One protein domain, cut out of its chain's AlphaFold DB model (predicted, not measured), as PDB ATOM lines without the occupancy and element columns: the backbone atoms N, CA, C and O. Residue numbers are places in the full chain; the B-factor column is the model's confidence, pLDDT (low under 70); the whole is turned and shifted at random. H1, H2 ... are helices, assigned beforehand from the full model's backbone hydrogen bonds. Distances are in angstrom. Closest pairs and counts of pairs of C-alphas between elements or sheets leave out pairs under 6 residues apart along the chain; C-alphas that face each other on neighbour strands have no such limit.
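What this domain is: This is residues 292 to 364 of the 895 residues of a protein of Candidatus Fukatsuia symbiotica (UniProt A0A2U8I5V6). Two long helices, H1 and H3, cross as an X, each meeting the other with its middle part, and a short helix, H2, sits near the last residues of H1. Residues 335 to 341, of which 335 to 338 belong to H2, stick out from the rest. The printed part has 73 residues with three named helices, in the order H1, H2, H3, and no named strand, and its class is all helix. It is only just compact, close to loose, with a radius of gyration of the C-alphas of 13.1 A, and spans 36 by 32 by 19 A.

Where its parts are: Begin at C-alpha 292, at (-1.951, 11.895, 40.197); residues 292 to 309 hold no named element. Find C-alpha 310 at (9.708, 16.457, 39.062); from there H1 runs to residue 326, 24.4 A from first to last C-alpha. Next comes H2, residues 333 to 338. H3 runs from residue 347 to 363, 24.3 A long, and ends with C-alpha 363 at (-14.931, 12.600, 45.448).

How they stand to each other: Look at the C-alphas of Ile 316 and Ile 353, 6.6 A apart: they are the closest of H1 and H3, which touch. H1 does so with residues 316 to 323 alone, H3 with residues 350 to 357 alone. The two run the same way at a steep tilt of 64 degrees. H1 and H2 are close but not clearly touching; their closest C-alphas, Met 325 and Arg 333, are 6.8 A apart. Their lines are about perpendicular, at 76 degrees. H2 and H3 are apart. In H1, H2 and H3 every O i to N i+4 pair is within hydrogen-bond range.

The domain as a whole: The two C-alphas farthest apart, those of Leu 304 and Asp 328, are 38.2 A apart. The printed part has no cut, and the links H1 to H2 and H2 to H3 are short. Look for pLDDT under 70 at residues 303 to 307 and 336 to 344; the mean of the printed part is 82.6.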
ATOM      1  N   ASN A 292      -0.986  11.855  41.290       93.38
ATOM      2  CA  ASN A 292      -1.951  11.895  40.197       93.38
ATOM      3  C   ASN A 292      -1.722  13.137  39.314       93.38
ATOM      4  O   ASN A 292      -2.154  14.246  39.628       93.38
ATOM      5  N   LYS A 293      -1.018  12.946  38.192       90.38
ATOM      6  CA  LYS A 293      -0.600  14.037  37.299       90.38
ATOM      7  C   LYS A 293      -1.779  14.752  36.635       90.38
ATOM      8  O   LYS A 293      -1.621  15.902  36.245       90.38
ATOM      9  N   GLU A 294      -2.927  14.089  36.501       91.56
ATOM     10  CA  GLU A 294      -4.146  14.698  35.960       91.56
ATOM     11  C   GLU A 294      -4.816  15.595  37.003       91.56
ATOM     12  O   GLU A 294      -5.190  16.722  36.691       91.56
ATOM     13  N   LEU A 295      -4.888  15.137  38.260       94.12
ATOM     14  CA  LEU A 295      -5.437  15.914  39.376       94.12
ATOM     15  C   LEU A 295      -4.648  17.209  39.628       94.12
ATOM     16  O   LEU A 295      -5.237  18.236  39.956       94.12
ATOM     17  N   PHE A 296      -3.324  17.164  39.470       94.00
ATOM     18  CA  PHE A 296      -2.430  18.290  39.760       94.00
ATOM     19  C   PHE A 296      -1.848  18.965  38.507       94.00
ATOM     20  O   PHE A 296      -0.845  19.673  38.606       94.00
ATOM     21  N   ALA A 297      -2.452  18.767  37.330       91.44
ATOM     22  CA  ALA A 297      -1.909  19.240  36.052       91.44
ATOM     23  C   ALA A 297      -1.585  20.748  36.041       91.44
ATOM     24  O   ALA A 297      -0.539  21.139  35.527       91.44
ATOM     25  N   ASP A 298      -2.428  21.570  36.673       88.56
ATOM     26  CA  ASP A 298      -2.273  23.033  36.736       88.56
ATOM     27  C   ASP A 298      -1.149  23.502  37.680       88.56
ATOM     28  O   ASP A 298      -0.737  24.660  37.630       88.56
ATOM     29  N   ILE A 299      -0.653  22.616  38.550       88.44
ATOM     30  CA  ILE A 299       0.421  22.898  39.520       88.44
ATOM     31  C   ILE A 299       1.762  22.347  39.021       88.44
ATOM     32  O   ILE A 299       2.827  22.860  39.368       88.44
ATOM     33  N   ILE A 300       1.738  21.294  38.199       87.06
ATOM     34  CA  ILE A 300       2.951  20.663  37.678       87.06
ATOM     35  C   ILE A 300       3.573  21.550  36.592       87.06
ATOM     36  O   ILE A 300       3.311  21.416  35.397       87.06
ATOM     37  N   GLU A 301       4.454  22.448  37.023       82.38
ATOM     38  CA  GLU A 301       5.276  23.258  36.124       82.38
ATOM     39  C   GLU A 301       6.313  22.404  35.379       82.38
ATOM     40  O   GLU A 301       7.189  21.786  35.985       82.38
ATOM     41  N   ARG A 302       6.246  22.406  34.042       79.19
ATOM     42  CA  ARG A 302       7.219  21.738  33.165       79.19
ATOM     43  C   ARG A 302       8.140  22.769  32.530       79.19
ATOM     44  O   ARG A 302       7.684  23.752  31.949       79.19
ATOM     45  N   THR A 303       9.446  22.535  32.601       68.50
ATOM     46  CA  THR A 303      10.465  23.422  32.017       68.50
ATOM     47  C   THR A 303      11.395  22.643  31.094       68.50
ATOM     48  O   THR A 303      11.462  21.424  31.158       68.50
ATOM     49  N   LEU A 304      12.186  23.325  30.258       55.72
ATOM     50  CA  LEU A 304      13.207  22.646  29.439       55.72
ATOM     51  C   LEU A 304      14.229  21.859  30.284       55.72
ATOM     52  O   LEU A 304      14.803  20.894  29.798       55.72
ATOM     53  N   SER A 305      14.483  22.296  31.522       47.81
ATOM     54  CA  SER A 305      15.388  21.641  32.478       47.81
ATOM     55  C   SER A 305      14.706  20.612  33.384       47.81
ATOM     56  O   SER A 305      15.395  19.854  34.053       47.81
ATOM     57  N   ASP A 306      13.376  20.609  33.430       58.47
ATOM     58  CA  ASP A 306      12.547  19.681  34.201       58.47
ATOM     59  C   ASP A 306      11.280  19.374  33.382       58.47
ATOM     60  O   ASP A 306      10.203  19.911  33.669       58.47
ATOM     61  N   PRO A 307      11.415  18.610  32.282       66.06
ATOM     62  CA  PRO A 307      10.323  18.394  31.332       66.06
ATOM     63  C   PRO A 307       9.168  17.590  31.935       66.06
ATOM     64  O   PRO A 307       8.031  17.736  31.496       66.06
ATOM     65  N   GLU A 308       9.445  16.789  32.966       73.56
ATOM     66  CA  GLU A 308       8.444  16.015  33.702       73.56
ATOM     67  C   GLU A 308       7.845  16.789  34.890       73.56
ATOM     68  O   GLU A 308       6.841  16.356  35.451       73.56
ATOM     69  N   GLY A 309       8.413  17.936  35.281       76.81
ATOM     70  CA  GLY A 309       7.967  18.708  36.445       76.81
ATOM     71  C   GLY A 309       8.203  17.981  37.775       76.81
ATOM     72  O   GLY A 309       7.350  18.013  38.664       76.81
ATOM     73  N   ILE A 310       9.332  17.278  37.901       76.44
ATOM     74  CA  ILE A 310       9.708  16.457  39.062       76.44
ATOM     75  C   ILE A 310       9.729  17.295  40.347       76.44
ATOM     76  O   ILE A 310       9.287  16.819  41.392       76.44
ATOM     77  N   LYS A 311      10.189  18.552  40.290       75.25
ATOM     78  CA  LYS A 311      10.239  19.425  41.479       75.25
ATOM     79  C   LYS A 311       8.848  19.771  42.006       75.25
ATOM     80  O   LYS A 311       8.607  19.683  43.208       75.25
ATOM     81  N   SER A 312       7.930  20.123  41.110       79.75
ATOM     82  CA  SER A 312       6.539  20.416  41.466       79.75
ATOM     83  C   SER A 312       5.847  19.173  42.022       79.75
ATOM     84  O   SER A 312       5.162  19.256  43.036       79.75
ATOM     85  N   GLN A 313       6.102  18.002  41.425       85.88
ATOM     86  CA  GLN A 313       5.612  16.719  41.943       85.88
ATOM     87  C   GLN A 313       6.130  16.417  43.358       85.88
ATOM     88  O   GLN A 313       5.353  15.950  44.182       85.88
ATOM     89  N   ALA A 314       7.396  16.721  43.669       83.25
ATOM     90  CA  ALA A 314       7.954  16.536  45.012       83.25
ATOM     91  C   ALA A 314       7.272  17.435  46.062       83.25
ATOM     92  O   ALA A 314       6.968  16.985  47.166       83.25
ATOM     93  N   ILE A 315       6.969  18.691  45.705       83.69
ATOM     94  CA  ILE A 315       6.211  19.611  46.570       83.69
ATOM     95  C   ILE A 315       4.789  19.085  46.804       83.69
ATOM     96  O   ILE A 315       4.337  19.040  47.945       83.69
ATOM     97  N   ILE A 316       4.100  18.659  45.740       89.38
ATOM     98  CA  ILE A 316       2.750  18.080  45.825       89.38
ATOM     99  C   ILE A 316       2.749  16.848  46.726       89.38
ATOM    100  O   ILE A 316       1.918  16.749  47.625       89.38
ATOM    101  N   LEU A 317       3.696  15.933  46.503       92.25
ATOM    102  CA  LEU A 317       3.847  14.723  47.298       92.25
ATOM    103  C   LEU A 317       3.976  15.058  48.778       92.25
ATOM    104  O   LEU A 317       3.260  14.488  49.587       92.25
ATOM    105  N   ARG A 318       4.851  15.997  49.134       89.31
ATOM    106  CA  ARG A 318       5.047  16.376  50.530       89.31
ATOM    107  C   ARG A 318       3.765  16.875  51.189       89.31
ATOM    108  O   ARG A 318       3.456  16.427  52.284       89.31
ATOM    109  N   VAL A 319       3.008  17.745  50.520       93.00
ATOM    110  CA  VAL A 319       1.732  18.234  51.066       93.00
ATOM    111  C   VAL A 319       0.725  17.091  51.210       93.00
ATOM    112  O   VAL A 319       0.014  17.036  52.205       93.00
ATOM    113  N   ILE A 320       0.688  16.139  50.267       94.88
ATOM    114  CA  ILE A 320      -0.123  14.922  50.421       94.88
ATOM    115  C   ILE A 320       0.307  14.154  51.678       94.88
ATOM    116  O   ILE A 320      -0.547  13.763  52.464       94.88
ATOM    117  N   LEU A 321       1.608  13.946  51.888       93.19
ATOM    118  CA  LEU A 321       2.123  13.228  53.056       93.19
ATOM    119  C   LEU A 321       1.859  13.974  54.375       93.19
ATOM    120  O   LEU A 321       1.603  13.317  55.380       93.19
ATOM    121  N   ASP A 322       1.879  15.312  54.376       91.38
ATOM    122  CA  ASP A 322       1.479  16.138  55.527       91.38
ATOM    123  C   ASP A 322       0.009  15.876  55.892       91.38
ATOM    124  O   ASP A 322      -0.294  15.550  57.037       91.38
ATOM    125  N   GLU A 323      -0.895  15.905  54.909       93.50
ATOM    126  CA  GLU A 323      -2.322  15.619  55.122       93.50
ATOM    127  C   GLU A 323      -2.564  14.169  55.577       93.50
ATOM    128  O   GLU A 323      -3.376  13.920  56.465       93.50
ATOM    129  N   LEU A 324      -1.846  13.191  55.011       92.62
ATOM    130  CA  LEU A 324      -1.945  11.789  55.438       92.62
ATOM    131  C   LEU A 324      -1.418  11.575  56.866       92.62
ATOM    132  O   LEU A 324      -1.943  10.735  57.597       92.62
ATOM    133  N   MET A 325      -0.392  12.322  57.272       92.12
ATOM    134  CA  MET A 325       0.138  12.305  58.634       92.12
ATOM    135  C   MET A 325      -0.868  12.908  59.623       92.12
ATOM    136  O   MET A 325      -1.152  12.283  60.641       92.12
ATOM    137  N   GLU A 326      -1.482  14.054  59.300       91.62
ATOM    138  CA  GLU A 326      -2.553  14.664  60.113       91.62
ATOM    139  C   GLU A 326      -3.781  13.744  60.266       91.62
ATOM    140  O   GLU A 326      -4.496  13.805  61.267       91.62
ATOM    141  N   GLN A 327      -4.010  12.857  59.294       89.75
ATOM    142  CA  GLN A 327      -5.075  11.848  59.302       89.75
ATOM    143  C   GLN A 327      -4.686  10.529  60.001       89.75
ATOM    144  O   GLN A 327      -5.441   9.560  59.917       89.75
ATOM    145  N   ASP A 328      -3.527  10.466  60.671       89.44
ATOM    146  CA  ASP A 328      -2.993   9.265  61.341       89.44
ATOM    147  C   ASP A 328      -2.784   8.062  60.390       89.44
ATOM    148  O   ASP A 328      -2.742   6.899  60.796       89.44
ATOM    149  N   MET A 329      -2.636   8.321  59.085       87.50
ATOM    150  CA  MET A 329      -2.336   7.283  58.089       87.50
ATOM    151  C   MET A 329      -0.835   7.030  57.925       87.50
ATOM    152  O   MET A 329      -0.443   5.951  57.476       87.50
ATOM    153  N   MET A 330      -0.003   8.016  58.275       91.50
ATOM    154  CA  MET A 330       1.462   7.925  58.261       91.50
ATOM    155  C   MET A 330       2.087   8.528  59.530       91.50
ATOM    156  O   MET A 330       2.890   9.461  59.442       91.50
ATOM    157  N   PRO A 331       1.709   8.043  60.725       89.50
ATOM    158  CA  PRO A 331       2.127   8.653  61.985       89.50
ATOM    159  C   PRO A 331       3.641   8.621  62.190       89.50
ATOM    160  O   PRO A 331       4.202   9.509  62.822       89.50
ATOM    161  N   THR A 332       4.347   7.634  61.625       87.38
ATOM    162  CA  THR A 332       5.801   7.536  61.830       87.38
ATOM    163  C   THR A 332       6.611   8.548  61.034       87.38
ATOM    164  O   THR A 332       7.816   8.686  61.259       87.38
ATOM    165  N   ARG A 333       5.959   9.303  60.144       84.81
ATOM    166  CA  ARG A 333       6.589  10.423  59.456       84.81
ATOM    167  C   ARG A 333       6.960  11.554  60.416       84.81
ATOM    168  O   ARG A 333       7.964  12.205  60.169       84.81
ATOM    169  N   GLU A 334       6.254  11.745  61.529       81.88
ATOM    170  CA  GLU A 334       6.588  12.797  62.504       81.88
ATOM    171  C   GLU A 334       8.028  12.646  63.035       81.88
ATOM    172  O   GLU A 334       8.830  13.572  62.929       81.88
ATOM    173  N   THR A 335       8.412  11.431  63.447       73.88
ATOM    174  CA  THR A 335       9.789  11.103  63.871       73.88
ATOM    175  C   THR A 335      10.817  11.310  62.754       73.88
ATOM    176  O   THR A 335      11.981  11.619  63.008       73.88
ATOM    177  N   LEU A 336      10.409  11.152  61.490       68.81
ATOM    178  CA  LEU A 336      11.289  11.428  60.359       68.81
ATOM    179  C   LEU A 336      11.616  12.923  60.264       68.81
ATOM    180  O   LEU A 336      12.779  13.276  60.044       68.81
ATOM    181  N   LEU A 337      10.604  13.776  60.453       67.31
ATOM    182  CA  LEU A 337      10.719  15.233  60.370       67.31
ATOM    183  C   LEU A 337      11.562  15.824  61.505       67.31
ATOM    184  O   LEU A 337      12.265  16.805  61.282       67.31
ATOM    185  N   GLU A 338      11.581  15.194  62.682       60.81
ATOM    186  CA  GLU A 338      12.484  15.574  63.782       60.81
ATOM    187  C   GLU A 338      13.965  15.505  63.367       60.81
ATOM    188  O   GLU A 338      14.792  16.300  63.811       60.81
ATOM    189  N   SER A 339      14.307  14.568  62.479       47.91
ATOM    190  CA  SER A 339      15.685  14.308  62.045       47.91
ATOM    191  C   SER A 339      16.087  15.007  60.736       47.91
ATOM    192  O   SER A 339      17.241  14.885  60.303       47.91
ATOM    193  N   TYR A 340      15.149  15.713  60.087       50.84
ATOM    194  CA  TYR A 340      15.303  16.203  58.717       50.84
ATOM    195  C   TYR A 340      14.548  17.503  58.444       50.84
ATOM    196  O   TYR A 340      13.321  17.563  58.480       50.84
ATOM    197  N   GLN A 341      15.296  18.551  58.090       50.56
ATOM    198  CA  GLN A 341      14.715  19.842  57.735       50.56
ATOM    199  C   GLN A 341      14.196  19.844  56.303       50.56
ATOM    200  O   GLN A 341      14.953  19.744  55.337       50.56
ATOM    201  N   LEU A 342      12.893  20.048  56.177       58.91
ATOM    202  CA  LEU A 342      12.245  20.236  54.896       58.91
ATOM    203  C   LEU A 342      12.305  21.705  54.454       58.91
ATOM    204  O   LEU A 342      12.112  22.618  55.255       58.91
ATOM    205  N   ALA A 343      12.499  21.950  53.156       53.16
ATOM    206  CA  ALA A 343      12.471  23.307  52.599       53.16
ATOM    207  C   ALA A 343      11.122  24.013  52.866       53.16
ATOM    208  O   ALA A 343      10.090  23.365  52.988       53.16
ATOM    209  N   SER A 344      11.060  25.340  52.924       59.03
ATOM    210  CA  SER A 344       9.760  26.026  53.024       59.03
ATOM    211  C   SER A 344       8.967  25.904  51.713       59.03
ATOM    212  O   SER A 344       9.537  26.125  50.642       59.03
ATOM    213  N   ILE A 345       7.664  25.614  51.787       73.44
ATOM    214  CA  ILE A 345       6.744  25.642  50.635       73.44
ATOM    215  C   ILE A 345       6.083  27.027  50.564       73.44
ATOM    216  O   ILE A 345       5.821  27.641  51.597       73.44
ATOM    217  N   ASP A 346       5.815  27.541  49.357       78.81
ATOM    218  CA  ASP A 346       5.008  28.759  49.200       78.81
ATOM    219  C   ASP A 346       3.594  28.519  49.778       78.81
ATOM    220  O   ASP A 346       2.876  27.650  49.268       78.81
ATOM    221  N   PRO A 347       3.145  29.306  50.776       83.56
ATOM    222  CA  PRO A 347       1.847  29.107  51.422       83.56
ATOM    223  C   PRO A 347       0.649  29.146  50.463       83.56
ATOM    224  O   PRO A 347      -0.391  28.539  50.725       83.56
ATOM    225  N   LYS A 348       0.748  29.875  49.342       85.31
ATOM    226  CA  LYS A 348      -0.317  29.914  48.332       85.31
ATOM    227  C   LYS A 348      -0.409  28.592  47.584       85.31
ATOM    228  O   LYS A 348      -1.522  28.116  47.374       85.31
ATOM    229  N   ILE A 349       0.735  28.030  47.195       85.12
ATOM    230  CA  ILE A 349       0.815  26.740  46.501       85.12
ATOM    231  C   ILE A 349       0.331  25.634  47.437       85.12
ATOM    232  O   ILE A 349      -0.545  24.859  47.060       85.12
ATOM    233  N   GLU A 350       0.814  25.627  48.681       90.50
ATOM    234  CA  GLU A 350       0.394  24.672  49.708       90.50
ATOM    235  C   GLU A 350      -1.129  24.675  49.888       90.50
ATOM    236  O   GLU A 350      -1.771  23.630  49.793       90.50
ATOM    237  N   ARG A 351      -1.740  25.857  50.045       92.75
ATOM    238  CA  ARG A 351      -3.196  25.983  50.204       92.75
ATOM    239  C   ARG A 351      -3.975  25.417  49.015       92.75
ATOM    240  O   ARG A 351      -5.025  24.813  49.220       92.75
ATOM    241  N   VAL A 352      -3.502  25.634  47.787       94.25
ATOM    242  CA  VAL A 352      -4.162  25.103  46.581       94.25
ATOM    243  C   VAL A 352      -4.069  23.577  46.551       94.25
ATOM    244  O   VAL A 352      -5.076  22.919  46.299       94.25
ATOM    245  N   ILE A 353      -2.903  23.009  46.873       95.19
ATOM    246  CA  ILE A 353      -2.726  21.554  46.928       95.19
ATOM    247  C   ILE A 353      -3.644  20.948  47.996       95.19
ATOM    248  O   ILE A 353      -4.397  20.032  47.678       95.19
ATOM    249  N   LYS A 354      -3.676  21.505  49.217       95.94
ATOM    250  CA  LYS A 354      -4.562  21.040  50.303       95.94
ATOM    251  C   LYS A 354      -6.039  21.051  49.900       95.94
ATOM    252  O   LYS A 354      -6.771  20.099  50.165       95.94
ATOM    253  N   GLN A 355      -6.486  22.089  49.188       94.75
ATOM    254  CA  GLN A 355      -7.856  22.157  48.665       94.75
ATOM    255  C   GLN A 355      -8.159  21.045  47.651       94.75
ATOM    256  O   GLN A 355      -9.236  20.449  47.710       94.75
ATOM    257  N   LEU A 356      -7.225  20.752  46.741       95.38
ATOM    258  CA  LEU A 356      -7.377  19.661  45.775       95.38
ATOM    259  C   LEU A 356      -7.358  18.290  46.451       95.38
ATOM    260  O   LEU A 356      -8.170  17.442  46.093       95.38
ATOM    261  N   VAL A 357      -6.491  18.086  47.447       95.94
ATOM    262  CA  VAL A 357      -6.442  16.848  48.240       95.94
ATOM    263  C   VAL A 357      -7.779  16.611  48.937       95.94
ATOM    264  O   VAL A 357      -8.385  15.558  48.749       95.94
ATOM    265  N   ALA A 358      -8.301  17.612  49.653       94.44
ATOM    266  CA  ALA A 358      -9.590  17.508  50.332       94.44
ATOM    267  C   ALA A 358     -10.752  17.240  49.354       94.44
ATOM    268  O   ALA A 358     -11.657  16.452  49.648       94.44
ATOM    269  N   LEU A 359     -10.733  17.872  48.173       94.50
ATOM    270  CA  LEU A 359     -11.729  17.629  47.129       94.50
ATOM    271  C   LEU A 359     -11.638  16.198  46.588       94.50
ATOM    272  O   LEU A 359     -12.667  15.530  46.501       94.50
ATOM    273  N   ALA A 360     -10.429  15.731  46.271       94.19
ATOM    274  CA  ALA A 360     -10.170  14.398  45.740       94.19
ATOM    275  C   ALA A 360     -10.581  13.303  46.731       94.19
ATOM    276  O   ALA A 360     -11.268  12.355  46.353       94.19
ATOM    277  N   GLN A 361     -10.262  13.473  48.015       91.44
ATOM    278  CA  GLN A 361     -10.709  12.564  49.071       91.44
ATOM    279  C   GLN A 361     -12.242  12.523  49.171       91.44
ATOM    280  O   GLN A 361     -12.827  11.446  49.267       91.44
ATOM    281  N   LYS A 362     -12.917  13.678  49.072       93.38
ATOM    282  CA  LYS A 362     -14.387  13.749  49.095       93.38
ATOM    283  C   LYS A 362     -15.040  13.099  47.870       93.38
ATOM    284  O   LYS A 362     -16.131  12.543  47.997       93.38
ATOM    285  N   SER A 363     -14.421  13.191  46.694       92.94
ATOM    286  CA  SER A 363     -14.931  12.600  45.448       92.94
ATOM    287  C   SER A 363     -14.486  11.153  45.217       92.94
ATOM    288  O   SER A 363     -14.939  10.543  44.251       92.94
ATOM    289  N   GLY A 364     -13.615  10.602  46.069       90.88
ATOM    290  CA  GLY A 364     -13.010   9.282  45.866       90.88
ATOM    291  C   GLY A 364     -12.003   9.242  44.710       90.88
ATOM    292  O   GLY A 364     -11.731   8.178  44.161       90.88
TER     293      GLY A 364